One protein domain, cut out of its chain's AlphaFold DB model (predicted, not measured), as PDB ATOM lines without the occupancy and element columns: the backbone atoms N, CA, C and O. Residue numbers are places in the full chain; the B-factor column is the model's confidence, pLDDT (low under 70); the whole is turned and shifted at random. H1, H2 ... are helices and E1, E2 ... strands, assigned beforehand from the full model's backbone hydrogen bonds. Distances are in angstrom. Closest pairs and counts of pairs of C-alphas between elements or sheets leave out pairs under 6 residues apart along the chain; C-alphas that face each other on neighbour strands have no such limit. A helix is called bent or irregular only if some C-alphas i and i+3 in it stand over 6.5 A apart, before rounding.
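What this domain is: This is residues 554 to 768 of the 768 residues of the protein "Putative membrane protein" of Mycoplasma bovis (strain ATCC 25523 / DSM 22781 / NCTC 10131 / PG45) (UniProt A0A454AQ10). Two lobes lie end to end: a sandwich of two four-stranded sheets, partly face to face, and a cluster of helices H2 to H6 at one end of it. H6 crosses this cluster and is followed by E8 with no residue between them, the chain turning sharply there, while the short H1 sits where H6 meets the sandwich. The 215 printed residues hold six named helices and eight named strands, in the order E1 H1 E2 E3 H2 H3 E4 E5 E6 E7 H4 H5 H6 E8, a mixed class. The sheets, E1 E8 E3 E6 and E2 E7 E4 E5, are antiparallel throughout. The whole is compact, radius of gyration of the C-alphas 19.2 A, yet only just elongated, spanning 58 by 38 by 32 A.

How they stand to each other: Look first at E1, residues 555 to 557, E8, 759 to 767, E3, 585 to 596, and E6, 676 to 687: N 557 and O 761, 2.9 A, N 593 and O 762, 2.8 A, and N 590 and O 679, 3.0 A, are within hydrogen-bond range. In the twisted sheet of E2, residues 573 to 581, E7, 690 to 697, E4, 649 to 658, and E5, 661 to 669, find N 574 and O 696, 2.9 A, N 653 and O 693, 2.9 A, and N 654 and O 665, 2.8 A; E4 and E5 form a hairpin. The sandwich is a jelly roll, one long hairpin wound over both sheets, pairing E1 with E8, E2 with E7, E3 with E6 and E4 with E5. The hub is H6, residues 735 to 758, irregular, with C-alphas 736 and 739 7.4 A apart. It touches H4, residues 699 to 715, at a shallow tilt of 30 degrees, opposite ways, closest at C-alphas 705 and 744, 6.7 A. H3, residues 622 to 636, touches H4 about perpendicular, 83 degrees, closest at C-alphas 626 and 708, 5.1 A. H5, residues 728 to 733, touches H4, closest at C-alphas 706 and 728, 5.8 A. H1, residues 559 to 562, touches H6, closest at C-alphas 560 and 756, 5.4 A; H2, residues 600 to 603, only just touches it, with 3 pairs within 8 A. Each O i to N i+4 pair is within range in H3, H4 and H5, 15 of 20 in H6; H1 and H2 are too short.

Where its parts are: Find E1 beginning at C-alpha 555, (48.254, -26.847, -38.078). H6 spans 34.7 A, E3 33.2 A and E4 29.4 A. E8 spans 27.1 A, ending at C-alpha 767, (49.657, -26.498, -22.784).

The domain as a whole: The farthest C-alphas, 611 and 659, are 60.9 A apart. The printed part has no cut; H2 to H3, H3 to E4 and H4 to H5 are long links. Look for pLDDT under 70 at residues 617 to 618, 658 to 661 and 722 to 726.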
ATOM      1  N   ILE A 554      50.738 -29.853 -35.565       95.44
ATOM      2  CA  ILE A 554      51.127 -28.673 -36.347       95.44
ATOM      3  C   ILE A 554      50.022 -28.389 -37.361       95.44
ATOM      4  O   ILE A 554      49.814 -29.151 -38.311       95.44
ATOM      5  N   ARG A 555      49.325 -27.269 -37.182       95.25
ATOM      6  CA  ARG A 555      48.254 -26.847 -38.078       95.25
ATOM      7  C   ARG A 555      48.837 -26.050 -39.237       95.25
ATOM      8  O   ARG A 555      49.549 -25.076 -39.018       95.25
ATOM      9  N   ARG A 556      48.494 -26.430 -40.468       94.94
ATOM     10  CA  ARG A 556      48.900 -25.737 -41.700       94.94
ATOM     11  C   ARG A 556      47.659 -25.279 -42.451       94.94
ATOM     12  O   ARG A 556      46.806 -26.101 -42.766       94.94
ATOM     13  N   VAL A 557      47.534 -23.977 -42.688       93.38
ATOM     14  CA  VAL A 557      46.337 -23.354 -43.279       93.38
ATOM     15  C   VAL A 557      46.755 -22.259 -44.251       93.38
ATOM     16  O   VAL A 557      47.739 -21.553 -44.011       93.38
ATOM     17  N   ARG A 558      45.994 -22.060 -45.332       92.69
ATOM     18  CA  ARG A 558      46.080 -20.808 -46.093       92.69
ATOM     19  C   ARG A 558      45.066 -19.817 -45.518       92.69
ATOM     20  O   ARG A 558      43.886 -20.141 -45.492       92.69
ATOM     21  N   PRO A 559      45.462 -18.603 -45.098       92.31
ATOM     22  CA  PRO A 559      44.556 -17.675 -44.409       92.31
ATOM     23  C   PRO A 559      43.234 -17.407 -45.141       92.31
ATOM     24  O   PRO A 559      42.185 -17.336 -44.515       92.31
ATOM     25  N   HIS A 560      43.258 -17.344 -46.477       93.06
ATOM     26  CA  HIS A 560      42.053 -17.146 -47.289       93.06
ATOM     27  C   HIS A 560      41.007 -18.281 -47.173       93.06
ATOM     28  O   HIS A 560      39.833 -18.047 -47.465       93.06
ATOM     29  N   GLU A 561      41.411 -19.489 -46.759       94.38
ATOM     30  CA  GLU A 561      40.537 -20.658 -46.553       94.38
ATOM     31  C   GLU A 561      39.697 -20.535 -45.274       94.38
ATOM     32  O   GLU A 561      38.712 -21.248 -45.121       94.38
ATOM     33  N   LEU A 562      40.037 -19.603 -44.377       91.75
ATOM     34  CA  LEU A 562      39.268 -19.314 -43.160       91.75
ATOM     35  C   LEU A 562      37.970 -18.536 -43.447       91.75
ATOM     36  O   LEU A 562      37.245 -18.186 -42.520       91.75
ATOM     37  N   GLY A 563      37.702 -18.203 -44.712       88.44
ATOM     38  CA  GLY A 563      36.508 -17.479 -45.141       88.44
ATOM     39  C   GLY A 563      36.776 -16.032 -45.553       88.44
ATOM     40  O   GLY A 563      37.920 -15.580 -45.655       88.44
ATOM     41  N   LYS A 564      35.686 -15.317 -45.835       90.44
ATOM     42  CA  LYS A 564      35.691 -13.950 -46.378       90.44
ATOM     43  C   LYS A 564      34.933 -12.942 -45.511       90.44
ATOM     44  O   LYS A 564      34.774 -11.802 -45.922       90.44
ATOM     45  N   ASP A 565      34.504 -13.342 -44.317       87.75
ATOM     46  CA  ASP A 565      33.611 -12.549 -43.461       87.75
ATOM     47  C   ASP A 565      34.221 -11.195 -43.066       87.75
ATOM     48  O   ASP A 565      33.515 -10.202 -42.906       87.75
ATOM     49  N   PHE A 566      35.556 -11.113 -42.990       87.75
ATOM     50  CA  PHE A 566      36.240  -9.855 -42.691       87.75
ATOM     51  C   PHE A 566      36.037  -8.784 -43.779       87.75
ATOM     52  O   PHE A 566      36.203  -7.598 -43.477       87.75
ATOM     53  N   ILE A 567      35.687  -9.173 -45.016       89.81
ATOM     54  CA  ILE A 567      35.472  -8.260 -46.149       89.81
ATOM     55  C   ILE A 567      34.314  -7.307 -45.856       89.81
ATOM     56  O   ILE A 567      34.484  -6.098 -46.001       89.81
ATOM     57  N   ASP A 568      33.196  -7.847 -45.372       86.44
ATOM     58  CA  ASP A 568      31.969  -7.085 -45.114       86.44
ATOM     59  C   ASP A 568      31.909  -6.539 -43.673       86.44
ATOM     60  O   ASP A 568      31.060  -5.716 -43.335       86.44
ATOM     61  N   SER A 569      32.825  -6.976 -42.802       85.25
ATOM     62  CA  SER A 569      32.888  -6.517 -41.411       85.25
ATOM     63  C   SER A 569      33.511  -5.118 -41.266       85.25
ATOM     64  O   SER A 569      34.317  -4.684 -42.091       85.25
ATOM     65  N   ALA A 570      33.244  -4.438 -40.149       83.00
ATOM     66  CA  ALA A 570      33.955  -3.210 -39.763       83.00
ATOM     67  C   ALA A 570      35.364  -3.470 -39.178       83.00
ATOM     68  O   ALA A 570      36.040  -2.541 -38.749       83.00
ATOM     69  N   SER A 571      35.814  -4.728 -39.147       85.81
ATOM     70  CA  SER A 571      37.097  -5.151 -38.580       85.81
ATOM     71  C   SER A 571      37.995  -5.783 -39.649       85.81
ATOM     72  O   SER A 571      37.572  -6.049 -40.776       85.81
ATOM     73  N   VAL A 572      39.260  -6.007 -39.309       88.81
ATOM     74  CA  VAL A 572      40.195  -6.854 -40.072       88.81
ATOM     75  C   VAL A 572      40.539  -8.148 -39.326       88.81
ATOM     76  O   VAL A 572      41.480  -8.846 -39.702       88.81
ATOM     77  N   LEU A 573      39.815  -8.445 -38.243       91.19
ATOM     78  CA  LEU A 573      39.970  -9.671 -37.474       91.19
ATOM     79  C   LEU A 573      39.256 -10.830 -38.169       91.19
ATOM     80  O   LEU A 573      38.098 -10.719 -38.569       91.19
ATOM     81  N   GLN A 574      39.939 -11.965 -38.252       92.12
ATOM     82  CA  GLN A 574      39.374 -13.223 -38.717       92.12
ATOM     83  C   GLN A 574      39.651 -14.323 -37.699       92.12
ATOM     84  O   GLN A 574      40.789 -14.492 -37.264       92.12
ATOM     85  N   ILE A 575      38.622 -15.085 -37.328       94.00
ATOM     86  CA  ILE A 575      38.775 -16.221 -36.413       94.00
ATOM     87  C   ILE A 575      39.689 -17.266 -37.063       94.00
ATOM     88  O   ILE A 575      39.430 -17.738 -38.169       94.00
ATOM     89  N   TYR A 576      40.759 -17.629 -36.359       94.88
ATOM     90  CA  TYR A 576      41.685 -18.685 -36.756       94.88
ATOM     91  C   TYR A 576      41.265 -20.038 -36.178       94.88
ATOM     92  O   TYR A 576      41.109 -21.023 -36.905       94.88
ATOM     93  N   ASP A 577      41.096 -20.097 -34.858       94.12
ATOM     94  CA  ASP A 577      40.503 -21.208 -34.117       94.12
ATOM     95  C   ASP A 577      39.906 -20.743 -32.795       94.12
ATOM     96  O   ASP A 577      40.181 -19.652 -32.296       94.12
ATOM     97  N   SER A 578      39.093 -21.626 -32.222       93.88
ATOM     98  CA  SER A 578      38.653 -21.545 -30.844       93.88
ATOM     99  C   SER A 578      38.684 -22.934 -30.219       93.88
ATOM    100  O   SER A 578      38.401 -23.930 -30.891       93.88
ATOM    101  N   LYS A 579      39.050 -23.022 -28.939       93.94
ATOM    102  CA  LYS A 579      39.089 -24.293 -28.208       93.94
ATOM    103  C   LYS A 579      38.773 -24.093 -26.731       93.94
ATOM    104  O   LYS A 579      39.272 -23.163 -26.100       93.94
ATOM    105  N   TYR A 580      37.999 -25.022 -26.174       92.69
ATOM    106  CA  TYR A 580      37.837 -25.192 -24.731       92.69
ATOM    107  C   TYR A 580      38.948 -26.079 -24.159       92.69
ATOM    108  O   TYR A 580      39.259 -27.145 -24.693       92.69
ATOM    109  N   ILE A 581      39.540 -25.637 -23.054       91.12
ATOM    110  CA  ILE A 581      40.595 -26.320 -22.315       91.12
ATOM    111  C   ILE A 581      40.017 -26.811 -20.986       91.12
ATOM    112  O   ILE A 581      39.813 -26.035 -20.047       91.12
ATOM    113  N   ASN A 582      39.783 -28.120 -20.915       88.69
ATOM    114  CA  ASN A 582      39.201 -28.782 -19.744       88.69
ATOM    115  C   ASN A 582      40.252 -29.390 -18.807       88.69
ATOM    116  O   ASN A 582      39.944 -29.728 -17.668       88.69
ATOM    117  N   GLU A 583      41.495 -29.520 -19.261       90.88
ATOM    118  CA  GLU A 583      42.598 -30.026 -18.449       90.88
ATOM    119  C   GLU A 583      43.242 -28.924 -17.606       90.88
ATOM    120  O   GLU A 583      43.142 -27.737 -17.919       90.88
ATOM    121  N   LYS A 584      43.903 -29.312 -16.511       91.00
ATOM    122  CA  LYS A 584      44.685 -28.372 -15.705       91.00
ATOM    123  C   LYS A 584      46.003 -28.083 -16.415       91.00
ATOM    124  O   LYS A 584      46.793 -28.986 -16.641       91.00
ATOM    125  N   TRP A 585      46.255 -26.813 -16.683       91.00
ATOM    126  CA  TRP A 585      47.500 -26.315 -17.274       91.00
ATOM    127  C   TRP A 585      48.008 -25.130 -16.467       91.00
ATOM    128  O   TRP A 585      47.251 -24.585 -15.668       91.00
ATOM    129  N   LYS A 586      49.249 -24.699 -16.668       92.19
ATOM    130  CA  LYS A 586      49.843 -23.513 -16.029       92.19
ATOM    131  C   LYS A 586      50.334 -22.487 -17.048       92.19
ATOM    132  O   LYS A 586      50.233 -21.281 -16.807       92.19
ATOM    133  N   TYR A 587      50.819 -22.962 -18.187       91.12
ATOM    134  CA  TYR A 587      51.265 -22.147 -19.306       91.12
ATOM    135  C   TYR A 587      50.480 -22.513 -20.559       91.12
ATOM    136  O   TYR A 587      50.293 -23.690 -20.861       91.12
ATOM    137  N   TRP A 588      50.049 -21.496 -21.291       93.88
ATOM    138  CA  TRP A 588      49.479 -21.647 -22.621       93.88
ATOM    139  C   TRP A 588      50.286 -20.788 -23.575       93.88
ATOM    140  O   TRP A 588      50.558 -19.619 -23.289       93.88
ATOM    141  N   THR A 589      50.676 -21.368 -24.699       94.25
ATOM    142  CA  THR A 589      51.388 -20.637 -25.743       94.25
ATOM    143  C   THR A 589      50.873 -21.024 -27.102       94.25
ATOM    144  O   THR A 589      50.629 -22.206 -27.335       94.25
ATOM    145  N   SER A 590      50.828 -20.072 -28.023       96.00
ATOM    146  CA  SER A 590      50.600 -20.369 -29.430       96.00
ATOM    147  C   SER A 590      51.620 -19.640 -30.288       96.00
ATOM    148  O   SER A 590      51.822 -18.433 -30.141       96.00
ATOM    149  N   THR A 591      52.290 -20.388 -31.156       97.12
ATOM    150  CA  THR A 591      53.283 -19.867 -32.097       97.12
ATOM    151  C   THR A 591      52.717 -19.941 -33.500       97.12
ATOM    152  O   THR A 591      52.157 -20.962 -33.889       97.12
ATOM    153  N   PHE A 592      52.920 -18.874 -34.260       97.12
ATOM    154  CA  PHE A 592      52.455 -18.703 -35.626       97.12
ATOM    155  C   PHE A 592      53.648 -18.344 -36.505       97.12
ATOM    156  O   PHE A 592      54.372 -17.391 -36.204       97.12
ATOM    157  N   VAL A 593      53.856 -19.102 -37.578       96.44
ATOM    158  CA  VAL A 593      54.921 -18.882 -38.557       96.44
ATOM    159  C   VAL A 593      54.303 -18.683 -39.932       96.44
ATOM    160  O   VAL A 593      53.705 -19.587 -40.513       96.44
ATOM    161  N   TRP A 594      54.450 -17.471 -40.444       92.69
ATOM    162  CA  TRP A 594      53.971 -17.063 -41.750       92.69
ATOM    163  C   TRP A 594      55.008 -17.377 -42.812       92.69
ATOM    164  O   TRP A 594      56.184 -17.041 -42.677       92.69
ATOM    165  N   LYS A 595      54.542 -17.941 -43.915       91.00
ATOM    166  CA  LYS A 595      55.279 -17.997 -45.167       91.00
ATOM    167  C   LYS A 595      54.601 -17.066 -46.139       91.00
ATOM    168  O   LYS A 595      53.420 -17.245 -46.435       91.00
ATOM    169  N   HIS A 596      55.344 -16.095 -46.649       87.94
ATOM    170  CA  HIS A 596      54.830 -15.197 -47.664       87.94
ATOM    171  C   HIS A 596      55.791 -15.087 -48.842       87.94
ATOM    172  O   HIS A 596      57.002 -15.175 -48.685       87.94
ATOM    173  N   LYS A 597      55.237 -14.956 -50.048       86.69
ATOM    174  CA  LYS A 597      56.025 -14.695 -51.266       86.69
ATOM    175  C   LYS A 597      56.255 -13.207 -51.496       86.69
ATOM    176  O   LYS A 597      57.257 -12.832 -52.089       86.69
ATOM    177  N   LYS A 598      55.264 -12.403 -51.114       88.06
ATOM    178  CA  LYS A 598      55.193 -10.948 -51.247       88.06
ATOM    179  C   LYS A 598      54.312 -10.424 -50.118       88.06
ATOM    180  O   LYS A 598      53.390 -11.129 -49.711       88.06
ATOM    181  N   SER A 599      54.574  -9.214 -49.655       90.12
ATOM    182  CA  SER A 599      53.634  -8.379 -48.898       90.12
ATOM    183  C   SER A 599      52.522  -7.840 -49.806       90.12
ATOM    184  O   SER A 599      52.620  -7.906 -51.042       90.12
ATOM    185  N   PHE A 600      51.462  -7.273 -49.229       93.12
ATOM    186  CA  PHE A 600      50.418  -6.627 -50.025       93.12
ATOM    187  C   PHE A 600      50.957  -5.395 -50.759       93.12
ATOM    188  O   PHE A 600      50.619  -5.189 -51.930       93.12
ATOM    189  N   ALA A 601      51.851  -4.627 -50.121       92.75
ATOM    190  CA  ALA A 601      52.540  -3.511 -50.769       92.75
ATOM    191  C   ALA A 601      53.353  -3.937 -51.995       92.75
ATOM    192  O   ALA A 601      53.293  -3.266 -53.026       92.75
ATOM    193  N   GLU A 602      54.079  -5.053 -51.926       91.69
ATOM    194  CA  GLU A 602      54.836  -5.575 -53.071       91.69
ATOM    195  C   GLU A 602      53.919  -6.110 -54.170       91.69
ATOM    196  O   GLU A 602      54.161  -5.881 -55.355       91.69
ATOM    197  N   TYR A 603      52.845  -6.807 -53.794       92.81
ATOM    198  CA  TYR A 603      51.882  -7.367 -54.740       92.81
ATOM    199  C   TYR A 603      51.177  -6.276 -55.565       92.81
ATOM    200  O   TYR A 603      51.067  -6.411 -56.785       92.81
ATOM    201  N   TRP A 604      50.784  -5.168 -54.923       92.12
ATOM    202  CA  TRP A 604      50.145  -4.005 -55.562       92.12
ATOM    203  C   TRP A 604      51.107  -2.889 -55.982       92.12
ATOM    204  O   TRP A 604      50.660  -1.834 -56.440       92.12
ATOM    205  N   LYS A 605      52.421  -3.107 -55.857       92.06
ATOM    206  CA  LYS A 605      53.458  -2.124 -56.207       92.06
ATOM    207  C   LYS A 605      53.248  -0.759 -55.538       92.06
ATOM    208  O   LYS A 605      53.467   0.280 -56.150       92.06
ATOM    209  N   LEU A 606      52.833  -0.734 -54.271       92.25
ATOM    210  CA  LEU A 606      52.526   0.510 -53.542       92.25
ATOM    211  C   LEU A 606      53.753   1.416 -53.321       92.25
ATOM    212  O   LEU A 606      53.615   2.575 -52.938       92.25
ATOM    213  N   TYR A 607      54.956   0.903 -53.576       89.31
ATOM    214  CA  TYR A 607      56.198   1.671 -53.596       89.31
ATOM    215  C   TYR A 607      56.386   2.487 -54.893       89.31
ATOM    216  O   TYR A 607      57.113   3.480 -54.881       89.31
ATOM    217  N   GLU A 608      55.722   2.110 -55.992       89.12
ATOM    218  CA  GLU A 608      55.678   2.851 -57.261       89.12
ATOM    219  C   GLU A 608      54.552   3.887 -57.167       89.12
ATOM    220  O   GLU A 608      53.420   3.622 -57.553       89.12
ATOM    221  N   LEU A 609      54.835   5.055 -56.585       86.69
ATOM    222  CA  LEU A 609      53.820   6.104 -56.392       86.69
ATOM    223  C   LEU A 609      53.403   6.742 -57.728       86.69
ATOM    224  O   LEU A 609      52.219   6.944 -57.991       86.69
ATOM    225  N   ASN A 610      54.382   6.948 -58.612       83.38
ATOM    226  CA  ASN A 610      54.186   7.432 -59.975       83.38
ATOM    227  C   ASN A 610      54.163   6.257 -60.962       83.38
ATOM    228  O   ASN A 610      54.988   5.352 -60.858       83.38
ATOM    229  N   ASN A 611      53.267   6.303 -61.954       80.88
ATOM    230  CA  ASN A 611      53.173   5.316 -63.042       80.88
ATOM    231  C   ASN A 611      52.955   3.860 -62.586       80.88
ATOM    232  O   ASN A 611      53.391   2.924 -63.255       80.88
ATOM    233  N   ASN A 612      52.260   3.658 -61.462       88.25
ATOM    234  CA  ASN A 612      51.907   2.322 -60.992       88.25
ATOM    235  C   ASN A 612      51.084   1.570 -62.066       88.25
ATOM    236  O   ASN A 612      50.025   2.056 -62.477       88.25
ATOM    237  N   PRO A 613      51.503   0.366 -62.496       85.50
ATOM    238  CA  PRO A 613      50.871  -0.355 -63.604       85.50
ATOM    239  C   PRO A 613      49.459  -0.864 -63.288       85.50
ATOM    240  O   PRO A 613      48.719  -1.240 -64.196       85.50
ATOM    241  N   TYR A 614      49.058  -0.885 -62.015       84.31
ATOM    242  CA  TYR A 614      47.722  -1.298 -61.589       84.31
ATOM    243  C   TYR A 614      46.726  -0.139 -61.477       84.31
ATOM    244  O   TYR A 614      45.550  -0.369 -61.150       84.31
ATOM    245  N   VAL A 615      47.164   1.094 -61.758       79.75
ATOM    246  CA  VAL A 615      46.307   2.284 -61.788       79.75
ATOM    247  C   VAL A 615      45.403   2.218 -63.017       79.75
ATOM    248  O   VAL A 615      45.657   2.773 -64.078       79.75
ATOM    249  N   SER A 616      44.296   1.505 -62.851       77.62
ATOM    250  CA  SER A 616      43.134   1.559 -63.726       77.62
ATOM    251  C   SER A 616      41.989   2.158 -62.921       77.62
ATOM    252  O   SER A 616      41.394   1.485 -62.078       77.62
ATOM    253  N   TRP A 617      41.687   3.434 -63.172       60.62
ATOM    254  CA  TRP A 617      40.621   4.176 -62.487       60.62
ATOM    255  C   TRP A 617      39.240   3.519 -62.631       60.62
ATOM    256  O   TRP A 617      38.401   3.647 -61.745       60.62
ATOM    257  N   PHE A 618      39.029   2.738 -63.693       63.00
ATOM    258  CA  PHE A 618      37.815   1.948 -63.893       63.00
ATOM    259  C   PHE A 618      37.732   0.686 -63.021       63.00
ATOM    260  O   PHE A 618      36.631   0.249 -62.707       63.00
ATOM    261  N   ARG A 619      38.866   0.078 -62.637       73.75
ATOM    262  CA  ARG A 619      38.900  -1.245 -61.975       73.75
ATOM    263  C   ARG A 619      39.345  -1.217 -60.512       73.75
ATOM    264  O   ARG A 619      39.043  -2.161 -59.790       73.75
ATOM    265  N   ASN A 620      40.080  -0.189 -60.082       86.00
ATOM    266  CA  ASN A 620      40.640  -0.076 -58.730       86.00
ATOM    267  C   ASN A 620      40.560   1.380 -58.229       86.00
ATOM    268  O   ASN A 620      41.586   2.029 -58.031       86.00
ATOM    269  N   LYS A 621      39.346   1.913 -58.042       89.00
ATOM    270  CA  LYS A 621      39.128   3.330 -57.676       89.00
ATOM    271  C   LYS A 621      39.840   3.758 -56.385       89.00
ATOM    272  O   LYS A 621      40.254   4.906 -56.282       89.00
ATOM    273  N   TRP A 622      40.039   2.841 -55.440       93.12
ATOM    274  CA  TRP A 622      40.744   3.099 -54.181       93.12
ATOM    275  C   TRP A 622      42.253   3.352 -54.357       93.12
ATOM    276  O   TRP A 622      42.838   4.119 -53.594       93.12
ATOM    277  N   LEU A 623      42.896   2.746 -55.365       94.19
ATOM    278  CA  LEU A 623      44.359   2.715 -55.479       94.19
ATOM    279  C   LEU A 623      44.983   4.104 -55.705       94.19
ATOM    280  O   LEU A 623      45.904   4.445 -54.963       94.19
ATOM    281  N   PRO A 624      44.492   4.957 -56.630       93.06
ATOM    282  CA  PRO A 624      45.018   6.318 -56.779       93.06
ATOM    283  C   PRO A 624      44.926   7.152 -55.496       93.06
ATOM    284  O   PRO A 624      45.803   7.968 -55.224       93.06
ATOM    285  N   HIS A 625      43.871   6.952 -54.699       94.44
ATOM    286  CA  HIS A 625      43.713   7.642 -53.421       94.44
ATOM    287  C   HIS A 625      44.684   7.111 -52.367       94.44
ATOM    288  O   HIS A 625      45.267   7.915 -51.647       94.44
ATOM    289  N   LEU A 626      44.913   5.794 -52.311       95.75
ATOM    290  CA  LEU A 626      45.895   5.217 -51.395       95.75
ATOM    291  C   LEU A 626      47.323   5.678 -51.726       95.75
ATOM    292  O   LEU A 626      48.066   6.026 -50.816       95.75
ATOM    293  N   LEU A 627      47.709   5.733 -53.006       95.50
ATOM    294  CA  LEU A 627      49.040   6.219 -53.400       95.50
ATOM    295  C   LEU A 627      49.252   7.680 -52.963       95.50
ATOM    296  O   LEU A 627      50.277   7.995 -52.362       95.50
ATOM    297  N   LYS A 628      48.241   8.544 -53.143       95.44
ATOM    298  CA  LYS A 628      48.267   9.926 -52.624       95.44
ATOM    299  C   LYS A 628      48.272   9.994 -51.097       95.44
ATOM    300  O   LYS A 628      48.913  10.874 -50.531       95.44
ATOM    301  N   ALA A 629      47.587   9.073 -50.421       95.31
ATOM    302  CA  ALA A 629      47.622   8.970 -48.966       95.31
ATOM    303  C   ALA A 629      49.028   8.615 -48.460       95.31
ATOM    304  O   ALA A 629      49.504   9.200 -47.489       95.31
ATOM    305  N   ILE A 630      49.722   7.707 -49.149       95.00
ATOM    306  CA  ILE A 630      51.108   7.337 -48.845       95.00
ATOM    307  C   ILE A 630      52.051   8.527 -49.071       95.00
ATOM    308  O   ILE A 630      52.899   8.802 -48.223       95.00
ATOM    309  N   GLU A 631      51.900   9.260 -50.177       94.12
ATOM    310  CA  GLU A 631      52.643  10.507 -50.427       94.12
ATOM    311  C   GLU A 631      52.411  11.536 -49.320       94.12
ATOM    312  O   GLU A 631      53.364  12.085 -48.761       94.12
ATOM    313  N   TYR A 632      51.146  11.753 -48.953       93.50
ATOM    314  CA  TYR A 632      50.765  12.660 -47.878       93.50
ATOM    315  C   TYR A 632      51.403  12.248 -46.547       93.50
ATOM    316  O   TYR A 632      52.036  13.079 -45.889       93.50
ATOM    317  N   LYS A 633      51.335  10.962 -46.183       92.19
ATOM    318  CA  LYS A 633      51.953  10.433 -44.963       92.19
ATOM    319  C   LYS A 633      53.462  10.661 -44.948       92.19
ATOM    320  O   LYS A 633      53.964  11.188 -43.962       92.19
ATOM    321  N   LYS A 634      54.168  10.353 -46.041       91.06
ATOM    322  CA  LYS A 634      55.618  10.593 -46.163       91.06
ATOM    323  C   LYS A 634      55.988  12.074 -46.066       91.06
ATOM    324  O   LYS A 634      57.045  12.399 -45.540       91.06
ATOM    325  N   SER A 635      55.130  12.977 -46.545       90.56
ATOM    326  CA  SER A 635      55.369  14.425 -46.428       90.56
ATOM    327  C   SER A 635      55.255  14.940 -44.987       90.56
ATOM    328  O   SER A 635      55.942  15.888 -44.615       90.56
ATOM    329  N   LYS A 636      54.391  14.317 -44.173       89.69
ATOM    330  CA  LYS A 636      54.164  14.671 -42.763       89.69
ATOM    331  C   LYS A 636      55.113  13.953 -41.810       89.69
ATOM    332  O   LYS A 636      55.440  14.487 -40.757       89.69
ATOM    333  N   ASP A 637      55.519  12.749 -42.181       86.75
ATOM    334  CA  ASP A 637      56.353  11.852 -41.397       86.75
ATOM    335  C   ASP A 637      57.405  11.223 -42.326       86.75
ATOM    336  O   ASP A 637      57.180  10.139 -42.875       86.75
ATOM    337  N   PRO A 638      58.537  11.919 -42.558       82.56
ATOM    338  CA  PRO A 638      59.582  11.454 -43.469       82.56
ATOM    339  C   PRO A 638      60.227  10.121 -43.063       82.56
ATOM    340  O   PRO A 638      60.818   9.452 -43.910       82.56
ATOM    341  N   ASP A 639      60.111   9.728 -41.791       78.62
ATOM    342  CA  ASP A 639      60.653   8.471 -41.263       78.62
ATOM    343  C   ASP A 639      59.692   7.281 -41.460       78.62
ATOM    344  O   ASP A 639      60.082   6.116 -41.282       78.62
ATOM    345  N   TRP A 640      58.441   7.539 -41.860       85.69
ATOM    346  CA  TRP A 640      57.463   6.497 -42.153       85.69
ATOM    347  C   TRP A 640      57.884   5.655 -43.363       85.69
ATOM    348  O   TRP A 640      58.206   6.161 -44.442       85.69
ATOM    349  N   ASN A 641      57.832   4.333 -43.206       84.81
ATOM    350  CA  ASN A 641      58.133   3.378 -44.264       84.81
ATOM    351  C   ASN A 641      57.292   2.101 -44.111       84.81
ATOM    352  O   ASN A 641      56.816   1.785 -43.020       84.81
ATOM    353  N   PHE A 642      57.146   1.361 -45.215       85.00
ATOM    354  CA  PHE A 642      56.396   0.102 -45.259       85.00
ATOM    355  C   PHE A 642      56.950  -0.950 -44.298       85.00
ATOM    356  O   PHE A 642      56.184  -1.671 -43.668       85.00
ATOM    357  N   ASP A 643      58.269  -1.000 -44.121       78.25
ATOM    358  CA  ASP A 643      58.910  -1.994 -43.265       78.25
ATOM    359  C   ASP A 643      58.552  -1.833 -41.769       78.25
ATOM    360  O   ASP A 643      58.835  -2.719 -40.962       78.25
ATOM    361  N   ASN A 644      57.973  -0.703 -41.352       80.50
ATOM    362  CA  ASN A 644      57.505  -0.505 -39.976       80.50
ATOM    363  C   ASN A 644      56.129  -1.146 -39.722       80.50
ATOM    364  O   ASN A 644      55.715  -1.249 -38.565       80.50
ATOM    365  N   ILE A 645      55.432  -1.579 -40.774       86.25
ATOM    366  CA  ILE A 645      54.092  -2.161 -40.702       86.25
ATOM    367  C   ILE A 645      54.216  -3.668 -40.444       86.25
ATOM    368  O   ILE A 645      54.874  -4.378 -41.211       86.25
ATOM    369  N   PRO A 646      53.601  -4.208 -39.377       85.62
ATOM    370  CA  PRO A 646      53.508  -5.649 -39.209       85.62
ATOM    371  C   PRO A 646      52.707  -6.251 -40.360       85.62
ATOM    372  O   PRO A 646      51.545  -5.907 -40.554       85.62
ATOM    373  N   ILE A 647      53.320  -7.174 -41.104       81.62
ATOM    374  CA  ILE A 647      52.621  -7.853 -42.203       81.62
ATOM    375  C   ILE A 647      51.414  -8.623 -41.642       81.62
ATOM    376  O   ILE A 647      50.307  -8.553 -42.176       81.62
ATOM    377  N   TYR A 648      51.612  -9.280 -40.494       84.56
ATOM    378  CA  TYR A 648      50.575 -10.028 -39.793       84.56
ATOM    379  C   TYR A 648      50.675  -9.834 -38.283       84.56
ATOM    380  O   TYR A 648      51.775  -9.741 -37.728       84.56
ATOM    381  N   ALA A 649      49.522  -9.850 -37.621       92.81
ATOM    382  CA  ALA A 649      49.402  -9.831 -36.175       92.81
ATOM    383  C   ALA A 649      48.449 -10.933 -35.694       92.81
ATOM    384  O   ALA A 649      47.589 -11.412 -36.436       92.81
ATOM    385  N   ILE A 650      48.622 -11.339 -34.441       95.81
ATOM    386  CA  ILE A 650      47.750 -12.286 -33.750       95.81
ATOM    387  C   ILE A 650      47.114 -11.568 -32.573       95.81
ATOM    388  O   ILE A 650      47.806 -10.900 -31.803       95.81
ATOM    389  N   GLU A 651      45.811 -11.749 -32.423       95.69
ATOM    390  CA  GLU A 651      45.084 -11.400 -31.211       95.69
ATOM    391  C   GLU A 651      44.475 -12.675 -30.634       95.69
ATOM    392  O   GLU A 651      43.932 -13.495 -31.368       95.69
ATOM    393  N   THR A 652      44.573 -12.870 -29.327       95.81
ATOM    394  CA  THR A 652      43.958 -14.005 -28.645       95.81
ATOM    395  C   THR A 652      43.064 -13.497 -27.539       95.81
ATOM    396  O   THR A 652      43.529 -12.838 -26.608       95.81
ATOM    397  N   ASP A 653      41.807 -13.917 -27.583       95.31
ATOM    398  CA  ASP A 653      40.941 -13.846 -26.423       95.31
ATOM    399  C   ASP A 653      41.096 -15.105 -25.585       95.31
ATOM    400  O   ASP A 653      40.838 -16.204 -26.065       95.31
ATOM    401  N   MET A 654      41.461 -14.948 -24.319       93.50
ATOM    402  CA  MET A 654      41.439 -16.013 -23.321       93.50
ATOM    403  C   MET A 654      40.284 -15.757 -22.353       93.50
ATOM    404  O   MET A 654      40.186 -14.676 -21.774       93.50
ATOM    405  N   TYR A 655      39.430 -16.753 -22.139       91.50
ATOM    406  CA  TYR A 655      38.275 -16.693 -21.249       91.50
ATOM    407  C   TYR A 655      38.410 -17.725 -20.136       91.50
ATOM    408  O   TYR A 655      38.717 -18.887 -20.393       91.50
ATOM    409  N   LYS A 656      38.137 -17.316 -18.896       87.25
ATOM    410  CA  LYS A 656      37.910 -18.237 -17.775       87.25
ATOM    411  C   LYS A 656      36.427 -18.268 -17.451       87.25
ATOM    412  O   LYS A 656      35.859 -17.215 -17.149       87.25
ATOM    413  N   TYR A 657      35.847 -19.462 -17.413       78.00
ATOM    414  CA  TYR A 657      34.478 -19.660 -16.945       78.00
ATOM    415  C   TYR A 657      34.500 -19.990 -15.455       78.00
ATOM    416  O   TYR A 657      35.053 -21.010 -15.037       78.00
ATOM    417  N   LYS A 658      33.930 -19.104 -14.633       67.12
ATOM    418  CA  LYS A 658      33.687 -19.367 -13.213       67.12
ATOM    419  C   LYS A 658      32.289 -18.855 -12.861       67.12
ATOM    420  O   LYS A 658      32.097 -17.656 -12.681       67.12
ATOM    421  N   ASN A 659      31.323 -19.766 -12.739       63.91
ATOM    422  CA  ASN A 659      29.905 -19.443 -12.527       63.91
ATOM    423  C   ASN A 659      29.360 -18.510 -13.640       63.91
ATOM    424  O   ASN A 659      29.726 -18.672 -14.800       63.91
ATOM    425  N   ILE A 660      28.504 -17.542 -13.292       56.81
ATOM    426  CA  ILE A 660      27.812 -16.613 -14.213       56.81
ATOM    427  C   ILE A 660      28.760 -15.517 -14.768       56.81
ATOM    428  O   ILE A 660      28.375 -14.743 -15.639       56.81
ATOM    429  N   PHE A 661      30.018 -15.436 -14.306       59.66
ATOM    430  CA  PHE A 661      30.969 -14.398 -14.721       59.66
ATOM    431  C   PHE A 661      32.121 -14.977 -15.557       59.66
ATOM    432  O   PHE A 661      32.889 -15.823 -15.091       59.66
ATOM    433  N   ALA A 662      32.279 -14.473 -16.783       73.25
ATOM    434  CA  ALA A 662      33.425 -14.766 -17.639       73.25
ATOM    435  C   ALA A 662      34.489 -13.668 -17.491       73.25
ATOM    436  O   ALA A 662      34.208 -12.488 -17.703       73.25
ATOM    437  N   ARG A 663      35.725 -14.043 -17.141       83.31
ATOM    438  CA  ARG A 663      36.867 -13.110 -17.172       83.31
ATOM    439  C   ARG A 663      37.598 -13.263 -18.503       83.31
ATOM    440  O   ARG A 663      38.040 -14.369 -18.810       83.31
ATOM    441  N   ARG A 664      37.724 -12.165 -19.256       88.75
ATOM    442  CA  ARG A 664      38.424 -12.089 -20.551       88.75
ATOM    443  C   ARG A 664      39.803 -11.450 -20.388       88.75
ATOM    444  O   ARG A 664      39.946 -10.459 -19.672       88.75
ATOM    445  N   TRP A 665      40.792 -11.991 -21.087       92.56
ATOM    446  CA  TRP A 665      42.096 -11.371 -21.320       92.56
ATOM    447  C   TRP A 665      42.344 -11.306 -22.825       92.56
ATOM    448  O   TRP A 665      42.139 -12.305 -23.507       92.56
ATOM    449  N   ILE A 666      42.801 -10.153 -23.314       91.94
ATOM    450  CA  ILE A 666      43.201  -9.959 -24.712       91.94
ATOM    451  C   ILE A 666      44.727  -9.972 -24.760       91.94
ATOM    452  O   ILE A 666      45.382  -9.215 -24.040       91.94
ATOM    453  N   LEU A 667      45.291 -10.860 -25.572       92.88
ATOM    454  CA  LEU A 667      46.728 -11.018 -25.779       92.88
ATOM    455  C   LEU A 667      47.042 -10.642 -27.224       92.88
ATOM    456  O   LEU A 667      46.319 -11.053 -28.125       92.88
ATOM    457  N   GLY A 668      48.110  -9.883 -27.456       91.44
ATOM    458  CA  GLY A 668      48.475  -9.416 -28.792       91.44
ATOM    459  C   GLY A 668      49.909  -9.781 -29.155       91.44
ATOM    460  O   GLY A 668      50.797  -9.723 -28.308       91.44
ATOM    461  N   SER A 669      50.134 -10.113 -30.425       93.75
ATOM    462  CA  SER A 669      51.459 -10.308 -31.014       93.75
ATOM    463  C   SER A 669      51.537  -9.598 -32.364       93.75
ATOM    464  O   SER A 669      50.880 -10.016 -33.313       93.75
ATOM    465  N   GLN A 670      52.326  -8.524 -32.455       90.94
ATOM    466  CA  GLN A 670      52.381  -7.657 -33.647       90.94
ATOM    467  C   GLN A 670      53.778  -7.069 -33.906       90.94
ATOM    468  O   GLN A 670      53.939  -5.877 -34.169       90.94
ATOM    469  N   GLU A 671      54.825  -7.883 -33.766       90.06
ATOM    470  CA  GLU A 671      56.181  -7.426 -34.101       90.06
ATOM    471  C   GLU A 671      56.314  -7.275 -35.631       90.06
ATOM    472  O   GLU A 671      55.973  -8.218 -36.351       90.06
ATOM    473  N   PRO A 672      56.785  -6.126 -36.149       87.69
ATOM    474  CA  PRO A 672      57.002  -5.940 -37.580       87.69
ATOM    475  C   PRO A 672      58.270  -6.649 -38.057       87.69
ATOM    476  O   PRO A 672      59.112  -7.057 -37.254       87.69
ATOM    477  N   ARG A 673      58.413  -6.774 -39.384       82.94
ATOM    478  CA  ARG A 673      59.556  -7.425 -40.047       82.94
ATOM    479  C   ARG A 673      59.863  -8.807 -39.476       82.94
ATOM    480  O   ARG A 673      61.009  -9.097 -39.201       82.94
ATOM    481  N   THR A 674      58.870  -9.650 -39.217       88.56
ATOM    482  CA  THR A 674      59.106 -11.038 -38.795       88.56
ATOM    483  C   THR A 674      57.979 -11.933 -39.276       88.56
ATOM    484  O   THR A 674      56.810 -11.559 -39.224       88.56
ATOM    485  N   SER A 675      58.330 -13.143 -39.702       90.75
ATOM    486  CA  SER A 675      57.362 -14.200 -40.000       90.75
ATOM    487  C   SER A 675      56.846 -14.898 -38.744       90.75
ATOM    488  O   SER A 675      55.945 -15.718 -38.853       90.75
ATOM    489  N   VAL A 676      57.386 -14.610 -37.555       94.69
ATOM    490  CA  VAL A 676      57.005 -15.302 -36.316       94.69
ATOM    491  C   VAL A 676      56.264 -14.381 -35.354       94.69
ATOM    492  O   VAL A 676      56.808 -13.366 -34.908       94.69
ATOM    493  N   GLN A 677      55.054 -14.797 -34.988       95.00
ATOM    494  CA  GLN A 677      54.249 -14.227 -33.911       95.00
ATOM    495  C   GLN A 677      54.054 -15.284 -32.817       95.00
ATOM    496  O   GLN A 677      53.932 -16.476 -33.105       95.00
ATOM    497  N   HIS A 678      54.050 -14.863 -31.557       94.44
ATOM    498  CA  HIS A 678      53.907 -15.760 -30.417       94.44
ATOM    499  C   HIS A 678      53.076 -15.082 -29.343       94.44
ATOM    500  O   HIS A 678      53.335 -13.942 -28.965       94.44
ATOM    501  N   VAL A 679      52.094 -15.808 -28.831       94.75
ATOM    502  CA  VAL A 679      51.244 -15.375 -27.726       94.75
ATOM    503  C   VAL A 679      51.468 -16.299 -26.543       94.75
ATOM    504  O   VAL A 679      51.602 -17.515 -26.697       94.75
ATOM    505  N   TYR A 680      51.524 -15.707 -25.356       91.88
ATOM    506  CA  TYR A 680      51.852 -16.399 -24.119       91.88
ATOM    507  C   TYR A 680      50.878 -15.992 -23.019       91.88
ATOM    508  O   TYR A 680      50.638 -14.806 -22.789       91.88
ATOM    509  N   PHE A 681      50.365 -16.982 -22.295       92.38
ATOM    510  CA  PHE A 681      49.554 -16.779 -21.106       92.38
ATOM    511  C   PHE A 681      50.050 -17.643 -19.949       92.38
ATOM    512  O   PHE A 681      50.352 -18.828 -20.101       92.38
ATOM    513  N   TYR A 682      50.091 -17.038 -18.765       90.81
ATOM    514  CA  TYR A 682      50.578 -17.656 -17.541       90.81
ATOM    515  C   TYR A 682      49.604 -17.466 -16.394       90.81
ATOM    516  O   TYR A 682      49.020 -16.395 -16.224       90.81
ATOM    517  N   LYS A 683      49.537 -18.482 -15.537       87.69
ATOM    518  CA  LYS A 683      48.869 -18.408 -14.243       87.69
ATOM    519  C   LYS A 683      49.708 -19.038 -13.140       87.69
ATOM    520  O   LYS A 683      50.573 -19.876 -13.377       87.69
ATOM    521  N   LYS A 684      49.459 -18.590 -11.910       87.69
ATOM    522  CA  LYS A 684      50.224 -19.007 -10.731       87.69
ATOM    523  C   LYS A 684      50.060 -20.506 -10.454       87.69
ATOM    524  O   LYS A 684      51.066 -21.210 -10.313       87.69
ATOM    525  N   ASP A 685      48.809 -20.960 -10.463       87.69
ATOM    526  CA  ASP A 685      48.400 -22.314 -10.100       87.69
ATOM    527  C   ASP A 685      47.733 -23.026 -11.291       87.69
ATOM    528  O   ASP A 685      47.075 -22.363 -12.101       87.69
ATOM    529  N   PRO A 686      47.896 -24.356 -11.435       88.31
ATOM    530  CA  PRO A 686      47.247 -25.096 -12.507       88.31
ATOM    531  C   PRO A 686      45.719 -25.094 -12.390       88.31
ATOM    532  O   PRO A 686      45.160 -25.487 -11.367       88.31
ATOM    533  N   GLU A 687      45.032 -24.710 -13.463       85.12
ATOM    534  CA  GLU A 687      43.568 -24.573 -13.494       85.12
ATOM    535  C   GLU A 687      42.985 -25.089 -14.816       85.12
ATOM    536  O   GLU A 687      43.668 -25.053 -15.842       85.12
ATOM    537  N   ALA A 688      41.720 -25.515 -14.780       83.94
ATOM    538  CA  ALA A 688      40.919 -25.981 -15.918       83.94
ATOM    539  C   ALA A 688      39.846 -24.945 -16.325       83.94
ATOM    540  O   ALA A 688      39.834 -23.835 -15.786       83.94
ATOM    541  N   THR A 689      38.966 -25.316 -17.268       88.50
ATOM    542  CA  THR A 689      37.777 -24.555 -17.721       88.50
ATOM    543  C   THR A 689      38.088 -23.167 -18.273       88.50
ATOM    544  O   THR A 689      37.505 -22.146 -17.889       88.50
ATOM    545  N   TYR A 690      39.014 -23.150 -19.225       91.50
ATOM    546  CA  TYR A 690      39.292 -21.985 -20.056       91.50
ATOM    547  C   TYR A 690      38.760 -22.204 -21.468       91.50
ATOM    548  O   TYR A 690      38.621 -23.342 -21.903       91.50
ATOM    549  N   SER A 691      38.522 -21.136 -22.215       93.06
ATOM    550  CA  SER A 691      38.511 -21.205 -23.675       93.06
ATOM    551  C   SER A 691      39.427 -20.138 -24.235       93.06
ATOM    552  O   SER A 691      39.630 -19.101 -23.607       93.06
ATOM    553  N   TYR A 692      39.965 -20.375 -25.421       94.62
ATOM    554  CA  TYR A 692      40.615 -19.323 -26.186       94.62
ATOM    555  C   TYR A 692      40.010 -19.224 -27.573       94.62
ATOM    556  O   TYR A 692      39.522 -20.221 -28.104       94.62
ATOM    557  N   THR A 693      40.092 -18.035 -28.154       96.38
ATOM    558  CA  THR A 693      39.867 -17.798 -29.577       96.38
ATOM    559  C   THR A 693      41.060 -17.023 -30.105       96.38
ATOM    560  O   THR A 693      41.345 -15.930 -29.617       96.38
ATOM    561  N   ASN A 694      41.776 -17.594 -31.071       95.81
ATOM    562  CA  ASN A 694      42.824 -16.880 -31.789       95.81
ATOM    563  C   ASN A 694      42.220 -16.206 -33.017       95.81
ATOM    564  O   ASN A 694      41.453 -16.818 -33.763       95.81
ATOM    565  N   TYR A 695      42.635 -14.974 -33.263       95.31
ATOM    566  CA  TYR A 695      42.286 -14.185 -34.427       95.31
ATOM    567  C   TYR A 695      43.549 -13.848 -35.210       95.31
ATOM    568  O   TYR A 695      44.572 -13.446 -34.646       95.31
ATOM    569  N   LEU A 696      43.459 -13.969 -36.530       94.50
ATOM    570  CA  LEU A 696      44.389 -13.307 -37.430       94.50
ATOM    571  C   LEU A 696      43.956 -11.848 -37.531       94.50
ATOM    572  O   LEU A 696      42.830 -11.563 -37.939       94.50
ATOM    573  N   LYS A 697      44.848 -10.934 -37.160       92.88
ATOM    574  CA  LYS A 697      44.672  -9.504 -37.387       92.88
ATOM    575  C   LYS A 697      45.492  -9.111 -38.610       92.88
ATOM    576  O   LYS A 697      46.726  -9.138 -38.571       92.88
ATOM    577  N   TYR A 698      44.819  -8.741 -39.701       92.50
ATOM    578  CA  TYR A 698      45.477  -8.288 -40.932       92.50
ATOM    579  C   TYR A 698      46.019  -6.858 -40.773       92.50
ATOM    580  O   TYR A 698      45.473  -5.909 -41.329       92.50
ATOM    581  N   ALA A 699      47.082  -6.712 -39.977       90.69
ATOM    582  CA  ALA A 699      47.669  -5.429 -39.588       90.69
ATOM    583  C   ALA A 699      48.143  -4.593 -40.791       90.69
ATOM    584  O   ALA A 699      47.896  -3.392 -40.825       90.69
ATOM    585  N   GLU A 700      48.727  -5.220 -41.816       92.69
ATOM    586  CA  GLU A 700      49.105  -4.513 -43.045       92.69
ATOM    587  C   GLU A 700      47.895  -3.871 -43.744       92.69
ATOM    588  O   GLU A 700      47.948  -2.714 -44.163       92.69
ATOM    589  N   LEU A 701      46.786  -4.606 -43.841       94.00
ATOM    590  CA  LEU A 701      45.548  -4.102 -44.431       94.00
ATOM    591  C   LEU A 701      44.951  -2.964 -43.598       94.00
ATOM    592  O   LEU A 701      44.515  -1.966 -44.166       94.00
ATOM    593  N   GLU A 702      44.927  -3.118 -42.273       93.12
ATOM    594  CA  GLU A 702      44.420  -2.099 -41.349       93.12
ATOM    595  C   GLU A 702      45.146  -0.765 -41.529       93.12
ATOM    596  O   GLU A 702      44.488   0.257 -41.715       93.12
ATOM    597  N   GLU A 703      46.480  -0.780 -41.566       92.25
ATOM    598  CA  GLU A 703      47.274   0.443 -41.716       92.25
ATOM    599  C   GLU A 703      47.002   1.153 -43.043       92.25
ATOM    600  O   GLU A 703      46.812   2.369 -43.086       92.25
ATOM    601  N   TYR A 704      46.914   0.412 -44.146       94.56
ATOM    602  CA  TYR A 704      46.602   1.022 -45.437       94.56
ATOM    603  C   TYR A 704      45.167   1.560 -45.510       94.56
ATOM    604  O   TYR A 704      44.940   2.596 -46.137       94.56
ATOM    605  N   LEU A 705      44.200   0.903 -44.862       94.31
ATOM    606  CA  LEU A 705      42.831   1.418 -44.765       94.31
ATOM    607  C   LEU A 705      42.781   2.704 -43.932       94.31
ATOM    608  O   LEU A 705      42.131   3.663 -44.346       94.31
ATOM    609  N   ILE A 706      43.497   2.757 -42.805       92.19
ATOM    610  CA  ILE A 706      43.600   3.961 -41.969       92.19
ATOM    611  C   ILE A 706      44.236   5.110 -42.760       92.19
ATOM    612  O   ILE A 706      43.684   6.208 -42.773       92.19
ATOM    613  N   LEU A 707      45.339   4.862 -43.474       93.00
ATOM    614  CA  LEU A 707      45.980   5.870 -44.327       93.00
ATOM    615  C   LEU A 707      45.025   6.414 -45.390       93.00
ATOM    616  O   LEU A 707      44.924   7.628 -45.569       93.00
ATOM    617  N   LEU A 708      44.312   5.522 -46.082       95.06
ATOM    618  CA  LEU A 708      43.327   5.906 -47.089       95.06
ATOM    619  C   LEU A 708      42.235   6.800 -46.488       95.06
ATOM    620  O   LEU A 708      41.919   7.841 -47.060       95.06
ATOM    621  N   LEU A 709      41.661   6.403 -45.351       93.19
ATOM    622  CA  LEU A 709      40.524   7.092 -44.738       93.19
ATOM    623  C   LEU A 709      40.925   8.436 -44.113       93.19
ATOM    624  O   LEU A 709      40.199   9.412 -44.291       93.19
ATOM    625  N   ASP A 710      42.095   8.528 -43.476       90.75
ATOM    626  CA  ASP A 710      42.628   9.796 -42.952       90.75
ATOM    627  C   ASP A 710      42.906  10.789 -44.096       90.75
ATOM    628  O   ASP A 710      42.515  11.957 -44.029       90.75
ATOM    629  N   TYR A 711      43.473  10.315 -45.213       93.44
ATOM    630  CA  TYR A 711      43.674  11.146 -46.403       93.44
ATOM    631  C   TYR A 711      42.357  11.598 -47.045       93.44
ATOM    632  O   TYR A 711      42.245  12.748 -47.468       93.44
ATOM    633  N   LEU A 712      41.354  10.723 -47.136       93.50
ATOM    634  CA  LEU A 712      40.041  11.081 -47.679       93.50
ATOM    635  C   LEU A 712      39.315  12.086 -46.783       93.50
ATOM    636  O   LEU A 712      38.699  13.015 -47.304       93.50
ATOM    637  N   ALA A 713      39.434  11.955 -45.461       90.56
ATOM    638  CA  ALA A 713      38.908  12.945 -44.534       90.56
ATOM    639  C   ALA A 713      39.575  14.312 -44.740       90.56
ATOM    640  O   ALA A 713      38.882  15.310 -44.937       90.56
ATOM    641  N   TYR A 714      40.910  14.341 -44.809       91.31
ATOM    642  CA  TYR A 714      41.675  15.551 -45.118       91.31
ATOM    643  C   TYR A 714      41.263  16.172 -46.461       91.31
ATOM    644  O   TYR A 714      40.937  17.356 -46.526       91.31
ATOM    645  N   LYS A 715      41.227  15.373 -47.533       92.88
ATOM    646  CA  LYS A 715      40.926  15.830 -48.898       92.88
ATOM    647  C   LYS A 715      39.537  16.469 -49.010       92.88
ATOM    648  O   LYS A 715      39.365  17.391 -49.801       92.88
ATOM    649  N   ASN A 716      38.566  15.975 -48.247       90.31
ATOM    650  CA  ASN A 716      37.181  16.448 -48.277       90.31
ATOM    651  C   ASN A 716      36.851  17.433 -47.143       90.31
ATOM    652  O   ASN A 716      35.681  17.714 -46.904       90.31
ATOM    653  N   ASN A 717      37.862  17.969 -46.444       89.69
ATOM    654  CA  ASN A 717      37.693  18.901 -45.320       89.69
ATOM    655  C   ASN A 717      36.799  18.357 -44.187       89.69
ATOM    656  O   ASN A 717      36.120  19.116 -43.491       89.69
ATOM    657  N   ILE A 718      36.804  17.039 -43.981       87.19
ATOM    658  CA  ILE A 718      36.078  16.384 -42.894       87.19
ATOM    659  C   ILE A 718      36.888  16.572 -41.610       87.19
ATOM    660  O   ILE A 718      37.982  16.025 -41.460       87.19
ATOM    661  N   LYS A 719      36.345  17.343 -40.664       80.75
ATOM    662  CA  LYS A 719      36.945  17.517 -39.337       80.75
ATOM    663  C   LYS A 719      36.697  16.270 -38.498       80.75
ATOM    664  O   LYS A 719      35.594  16.055 -38.005       80.75
ATOM    665  N   LEU A 720      37.736  15.462 -38.341       77.31
ATOM    666  CA  LEU A 720      37.742  14.357 -37.393       77.31
ATOM    667  C   LEU A 720      38.162  14.888 -36.026       77.31
ATOM    668  O   LEU A 720      39.102  15.671 -35.934       77.31
ATOM    669  N   ASP A 721      37.467  14.458 -34.977       70.00
ATOM    670  CA  ASP A 721      37.823  14.783 -33.598       70.00
ATOM    671  C   ASP A 721      39.247  14.289 -33.285       70.00
ATOM    672  O   ASP A 721      39.502  13.084 -33.245       70.00
ATOM    673  N   GLU A 722      40.182  15.224 -33.091       59.34
ATOM    674  CA  GLU A 722      41.584  14.925 -32.775       59.34
ATOM    675  C   GLU A 722      41.746  14.267 -31.395       59.34
ATOM    676  O   GLU A 722      42.751  13.600 -31.154       59.34
ATOM    677  N   ASN A 723      40.749  14.395 -30.507       57.72
ATOM    678  CA  ASN A 723      40.792  13.851 -29.148       57.72
ATOM    679  C   ASN A 723      40.312  12.393 -29.050       57.72
ATOM    680  O   ASN A 723      40.412  11.788 -27.980       57.72
ATOM    681  N   LYS A 724      39.794  11.803 -30.136       58.16
ATOM    682  CA  LYS A 724      39.413  10.384 -30.182       58.16
ATOM    683  C   LYS A 724      40.539   9.550 -30.775       58.16
ATOM    684  O   LYS A 724      41.189   9.946 -31.737       58.16
ATOM    685  N   VAL A 725      40.746   8.356 -30.216       56.94
ATOM    686  CA  VAL A 725      41.655   7.361 -30.796       56.94
ATOM    687  C   VAL A 725      41.142   7.027 -32.199       56.94
ATOM    688  O   VAL A 725      40.110   6.382 -32.354       56.94
ATOM    689  N   LYS A 726      41.838   7.528 -33.222       66.31
ATOM    690  CA  LYS A 726      41.546   7.278 -34.636       66.31
ATOM    691  C   LYS A 726      41.893   5.826 -34.975       66.31
ATOM    692  O   LYS A 726      43.013   5.546 -35.396       66.31
ATOM    693  N   ASP A 727      40.952   4.909 -34.780       76.88
ATOM    694  CA  ASP A 727      41.075   3.516 -35.212       76.88
ATOM    695  C   ASP A 727      40.198   3.212 -36.439       76.88
ATOM    696  O   ASP A 727      39.350   4.010 -36.847       76.88
ATOM    697  N   LEU A 728      40.430   2.059 -37.072       83.62
ATOM    698  CA  LEU A 728      39.708   1.670 -38.283       83.62
ATOM    699  C   LEU A 728      38.188   1.630 -38.064       83.62
ATOM    700  O   LEU A 728      37.433   2.071 -38.930       83.62
ATOM    701  N   TYR A 729      37.732   1.137 -36.913       83.38
ATOM    702  CA  TYR A 729      36.307   1.047 -36.604       83.38
ATOM    703  C   TYR A 729      35.660   2.437 -36.545       83.38
ATOM    704  O   TYR A 729      34.595   2.653 -37.132       83.38
ATOM    705  N   TYR A 730      36.328   3.398 -35.904       82.75
ATOM    706  CA  TYR A 730      35.901   4.792 -35.848       82.75
ATOM    707  C   TYR A 730      35.740   5.394 -37.248       82.75
ATOM    708  O   TYR A 730      34.708   5.996 -37.540       82.75
ATOM    709  N   TYR A 731      36.705   5.181 -38.149       84.69
ATOM    710  CA  TYR A 731      36.594   5.674 -39.525       84.69
ATOM    711  C   TYR A 731      35.435   5.036 -40.294       84.69
ATOM    712  O   TYR A 731      34.672   5.739 -40.954       84.69
ATOM    713  N   LEU A 732      35.293   3.710 -40.219       82.94
ATOM    714  CA  LEU A 732      34.295   2.971 -41.002       82.94
ATOM    715  C   LEU A 732      32.852   3.227 -40.554       82.94
ATOM    716  O   LEU A 732      31.923   3.019 -41.335       82.94
ATOM    717  N   THR A 733      32.663   3.675 -39.314       84.50
ATOM    718  CA  THR A 733      31.349   4.024 -38.756       84.50
ATOM    719  C   THR A 733      31.026   5.515 -38.855       84.50
ATOM    720  O   THR A 733      29.904   5.915 -38.541       84.50
ATOM    721  N   HIS A 734      31.960   6.349 -39.326       85.88
ATOM    722  CA  HIS A 734      31.753   7.788 -39.435       85.88
ATOM    723  C   HIS A 734      30.819   8.137 -40.615       85.88
ATOM    724  O   HIS A 734      31.160   7.827 -41.760       85.88
ATOM    725  N   PRO A 735      29.693   8.856 -40.402       85.62
ATOM    726  CA  PRO A 735      28.712   9.132 -41.462       85.62
ATOM    727  C   PRO A 735      29.304   9.843 -42.687       85.62
ATOM    728  O   PRO A 735      29.010   9.493 -43.823       85.62
ATOM    729  N   LEU A 736      30.216  10.799 -42.466       85.38
ATOM    730  CA  LEU A 736      30.856  11.556 -43.554       85.38
ATOM    731  C   LEU A 736      31.845  10.741 -44.409       85.38
ATOM    732  O   LEU A 736      32.322  11.246 -45.417       85.38
ATOM    733  N   LEU A 737      32.174   9.505 -44.023       87.50
ATOM    734  CA  LEU A 737      33.042   8.612 -44.801       87.50
ATOM    735  C   LEU A 737      32.270   7.449 -45.438       87.50
ATOM    736  O   LEU A 737      32.871   6.583 -46.074       87.50
ATOM    737  N   GLU A 738      30.941   7.435 -45.306       85.88
ATOM    738  CA  GLU A 738      30.080   6.362 -45.798       85.88
ATOM    739  C   GLU A 738      30.190   6.152 -47.315       85.88
ATOM    740  O   GLU A 738      30.220   5.009 -47.776       85.88
ATOM    741  N   GLU A 739      30.359   7.228 -48.087       87.69
ATOM    742  CA  GLU A 739      30.542   7.156 -49.543       87.69
ATOM    743  C   GLU A 739      31.792   6.354 -49.965       87.69
ATOM    744  O   GLU A 739      31.859   5.832 -51.081       87.69
ATOM    745  N   TYR A 740      32.764   6.184 -49.061       89.50
ATOM    746  CA  TYR A 740      34.006   5.447 -49.304       89.50
ATOM    747  C   TYR A 740      33.963   3.982 -48.843       89.50
ATOM    748  O   TYR A 740      34.948   3.262 -49.032       89.50
ATOM    749  N   LYS A 741      32.835   3.482 -48.308       88.44
ATOM    750  CA  LYS A 741      32.689   2.068 -47.884       88.44
ATOM    751  C   LYS A 741      33.009   1.072 -49.005       88.44
ATOM    752  O   LYS A 741      33.618   0.029 -48.758       88.44
ATOM    753  N   ASN A 742      32.680   1.411 -50.253       90.62
ATOM    754  CA  ASN A 742      33.003   0.572 -51.411       90.62
ATOM    755  C   ASN A 742      34.518   0.446 -51.638       90.62
ATOM    756  O   ASN A 742      34.992  -0.627 -51.993       90.62
ATOM    757  N   TYR A 743      35.303   1.498 -51.371       93.31
ATOM    758  CA  TYR A 743      36.764   1.451 -51.521       93.31
ATOM    759  C   TYR A 743      37.399   0.511 -50.500       93.31
ATOM    760  O   TYR A 743      38.298  -0.259 -50.837       93.31
ATOM    761  N   VAL A 744      36.892   0.544 -49.268       92.94
ATOM    762  CA  VAL A 744      37.310  -0.354 -48.186       92.94
ATOM    763  C   VAL A 744      37.001  -1.801 -48.558       92.94
ATOM    764  O   VAL A 744      37.883  -2.657 -48.493       92.94
ATOM    765  N   THR A 745      35.769  -2.064 -48.997       92.88
ATOM    766  CA  THR A 745      35.312  -3.402 -49.398       92.88
ATOM    767  C   THR A 745      36.150  -3.943 -50.558       92.88
ATOM    768  O   THR A 745      36.686  -5.050 -50.472       92.88
ATOM    769  N   ASP A 746      36.362  -3.143 -51.607       93.31
ATOM    770  CA  ASP A 746      37.203  -3.505 -52.751       93.31
ATOM    771  C   ASP A 746      38.632  -3.839 -52.318       93.31
ATOM    772  O   ASP A 746      39.204  -4.845 -52.746       93.31
ATOM    773  N   MET A 747      39.224  -3.014 -51.456       94.56
ATOM    774  CA  MET A 747      40.585  -3.220 -50.980       94.56
ATOM    775  C   MET A 747      40.704  -4.495 -50.133       94.56
ATOM    776  O   MET A 747      41.633  -5.278 -50.346       94.56
ATOM    777  N   LYS A 748      39.725  -4.780 -49.264       94.81
ATOM    778  CA  LYS A 748      39.633  -6.049 -48.521       94.81
ATOM    779  C   LYS A 748      39.504  -7.256 -49.457       94.81
ATOM    780  O   LYS A 748      40.186  -8.261 -49.253       94.81
ATOM    781  N   GLN A 749      38.723  -7.153 -50.536       95.00
ATOM    782  CA  GLN A 749      38.642  -8.201 -51.564       95.00
ATOM    783  C   GLN A 749      39.978  -8.419 -52.285       95.00
ATOM    784  O   GLN A 749      40.369  -9.563 -52.542       95.00
ATOM    785  N   LYS A 750      40.705  -7.346 -52.620       94.94
ATOM    786  CA  LYS A 750      42.046  -7.469 -53.214       94.94
ATOM    787  C   LYS A 750      43.042  -8.078 -52.232       94.94
ATOM    788  O   LYS A 750      43.884  -8.866 -52.658       94.94
ATOM    789  N   TYR A 751      42.936  -7.756 -50.946       95.06
ATOM    790  CA  TYR A 751      43.766  -8.356 -49.905       95.06
ATOM    791  C   TYR A 751      43.481  -9.854 -49.756       95.06
ATOM    792  O   TYR A 751      44.408 -10.655 -49.752       95.06
ATOM    793  N   TRP A 752      42.213 -10.275 -49.774       95.38
ATOM    794  CA  TRP A 752      41.861 -11.701 -49.784       95.38
ATOM    795  C   TRP A 752      42.469 -12.455 -50.982       95.38
ATOM    796  O   TRP A 752      43.012 -13.551 -50.822       95.38
ATOM    797  N   LYS A 753      42.460 -11.853 -52.183       94.81
ATOM    798  CA  LYS A 753      43.143 -12.419 -53.368       94.81
ATOM    799  C   LYS A 753      44.655 -12.530 -53.161       94.81
ATOM    800  O   LYS A 753      45.242 -13.559 -53.485       94.81
ATOM    801  N   HIS A 754      45.267 -11.507 -52.569       95.12
ATOM    802  CA  HIS A 754      46.678 -11.538 -52.207       95.12
ATOM    803  C   HIS A 754      47.001 -12.697 -51.247       95.12
ATOM    804  O   HIS A 754      47.924 -13.466 -51.533       95.12
ATOM    805  N   LEU A 755      46.208 -12.878 -50.181       94.56
ATOM    806  CA  LEU A 755      46.355 -13.986 -49.227       94.56
ATOM    807  C   LEU A 755      46.306 -15.350 -49.927       94.56
ATOM    808  O   LEU A 755      47.112 -16.230 -49.631       94.56
ATOM    809  N   LYS A 756      45.385 -15.518 -50.884       94.06
ATOM    810  CA  LYS A 756      45.219 -16.758 -51.655       94.06
ATOM    811  C   LYS A 756      46.461 -17.147 -52.458       94.06
ATOM    812  O   LYS A 756      46.780 -18.332 -52.565       94.06
ATOM    813  N   GLU A 757      47.137 -16.165 -53.039       93.50
ATOM    814  CA  GLU A 757      48.252 -16.377 -53.966       93.50
ATOM    815  C   GLU A 757      49.619 -16.406 -53.269       93.50
ATOM    816  O   GLU A 757      50.554 -17.049 -53.764       93.50
ATOM    817  N   ASN A 758      49.745 -15.716 -52.131       92.94
ATOM    818  CA  ASN A 758      51.047 -15.361 -51.575       92.94
ATOM    819  C   ASN A 758      51.279 -15.791 -50.129       92.94
ATOM    820  O   ASN A 758      52.416 -15.623 -49.699       92.94
ATOM    821  N   VAL A 759      50.292 -16.324 -49.391       92.94
ATOM    822  CA  VAL A 759      50.407 -16.477 -47.928       92.94
ATOM    823  C   VAL A 759      49.999 -17.866 -47.433       92.94
ATOM    824  O   VAL A 759      48.947 -18.401 -47.784       92.94
ATOM    825  N   TRP A 760      50.826 -18.426 -46.552       93.94
ATOM    826  CA  TRP A 760      50.589 -19.661 -45.810       93.94
ATOM    827  C   TRP A 760      50.920 -19.444 -44.335       93.94
ATOM    828  O   TRP A 760      51.762 -18.612 -43.994       93.94
ATOM    829  N   LEU A 761      50.266 -20.208 -43.467       95.44
ATOM    830  CA  LEU A 761      50.434 -20.112 -42.026       95.44
ATOM    831  C   LEU A 761      50.588 -21.500 -41.411       95.44
ATOM    832  O   LEU A 761      49.728 -22.368 -41.588       95.44
ATOM    833  N   GLU A 762      51.654 -21.672 -40.641       96.69
ATOM    834  CA  GLU A 762      51.843 -22.809 -39.747       96.69
ATOM    835  C   GLU A 762      51.679 -22.358 -38.299       96.69
ATOM    836  O   GLU A 762      52.142 -21.281 -37.919       96.69
ATOM    837  N   SER A 763      51.022 -23.166 -37.473       97.00
ATOM    838  CA  SER A 763      50.898 -22.866 -36.053       97.00
ATOM    839  C   SER A 763      50.971 -24.102 -35.174       97.00
ATOM    840  O   SER A 763      50.728 -25.234 -35.604       97.00
ATOM    841  N   TYR A 764      51.327 -23.860 -33.919       96.81
ATOM    842  CA  TYR A 764      51.330 -24.870 -32.878       96.81
ATOM    843  C   TYR A 764      50.964 -24.231 -31.541       96.81
ATOM    844  O   TYR A 764      51.598 -23.267 -31.099       96.81
ATOM    845  N   THR A 765      49.949 -24.796 -30.893       94.50
ATOM    846  CA  THR A 765      49.504 -24.400 -29.558       94.50
ATOM    847  C   THR A 765      49.921 -25.456 -28.546       94.50
ATOM    848  O   THR A 765      49.748 -26.651 -28.778       94.50
ATOM    849  N   ASN A 766      50.448 -25.013 -27.407       90.31
ATOM    850  CA  ASN A 766      50.908 -25.884 -26.337       90.31
ATOM    851  C   ASN A 766      50.296 -25.521 -24.985       90.31
ATOM    852  O   ASN A 766      50.061 -24.345 -24.691       90.31
ATOM    853  N   LEU A 767      50.112 -26.551 -24.165       85.25
ATOM    854  CA  LEU A 767      49.657 -26.498 -22.784       85.25
ATOM    855  C   LEU A 767      50.724 -27.187 -21.923       85.25
ATOM    856  O   LEU A 767      51.051 -28.347 -22.163       85.25
ATOM    857  N   PHE A 768      51.289 -26.469 -20.948       72.06
ATOM    858  CA  PHE A 768      52.286 -27.002 -20.007       72.06
ATOM    859  C   PHE A 768      51.891 -26.781 -18.552       72.06
ATOM    860  O   PHE A 768      51.229 -25.755 -18.253       72.06
TER     861      PHE A 768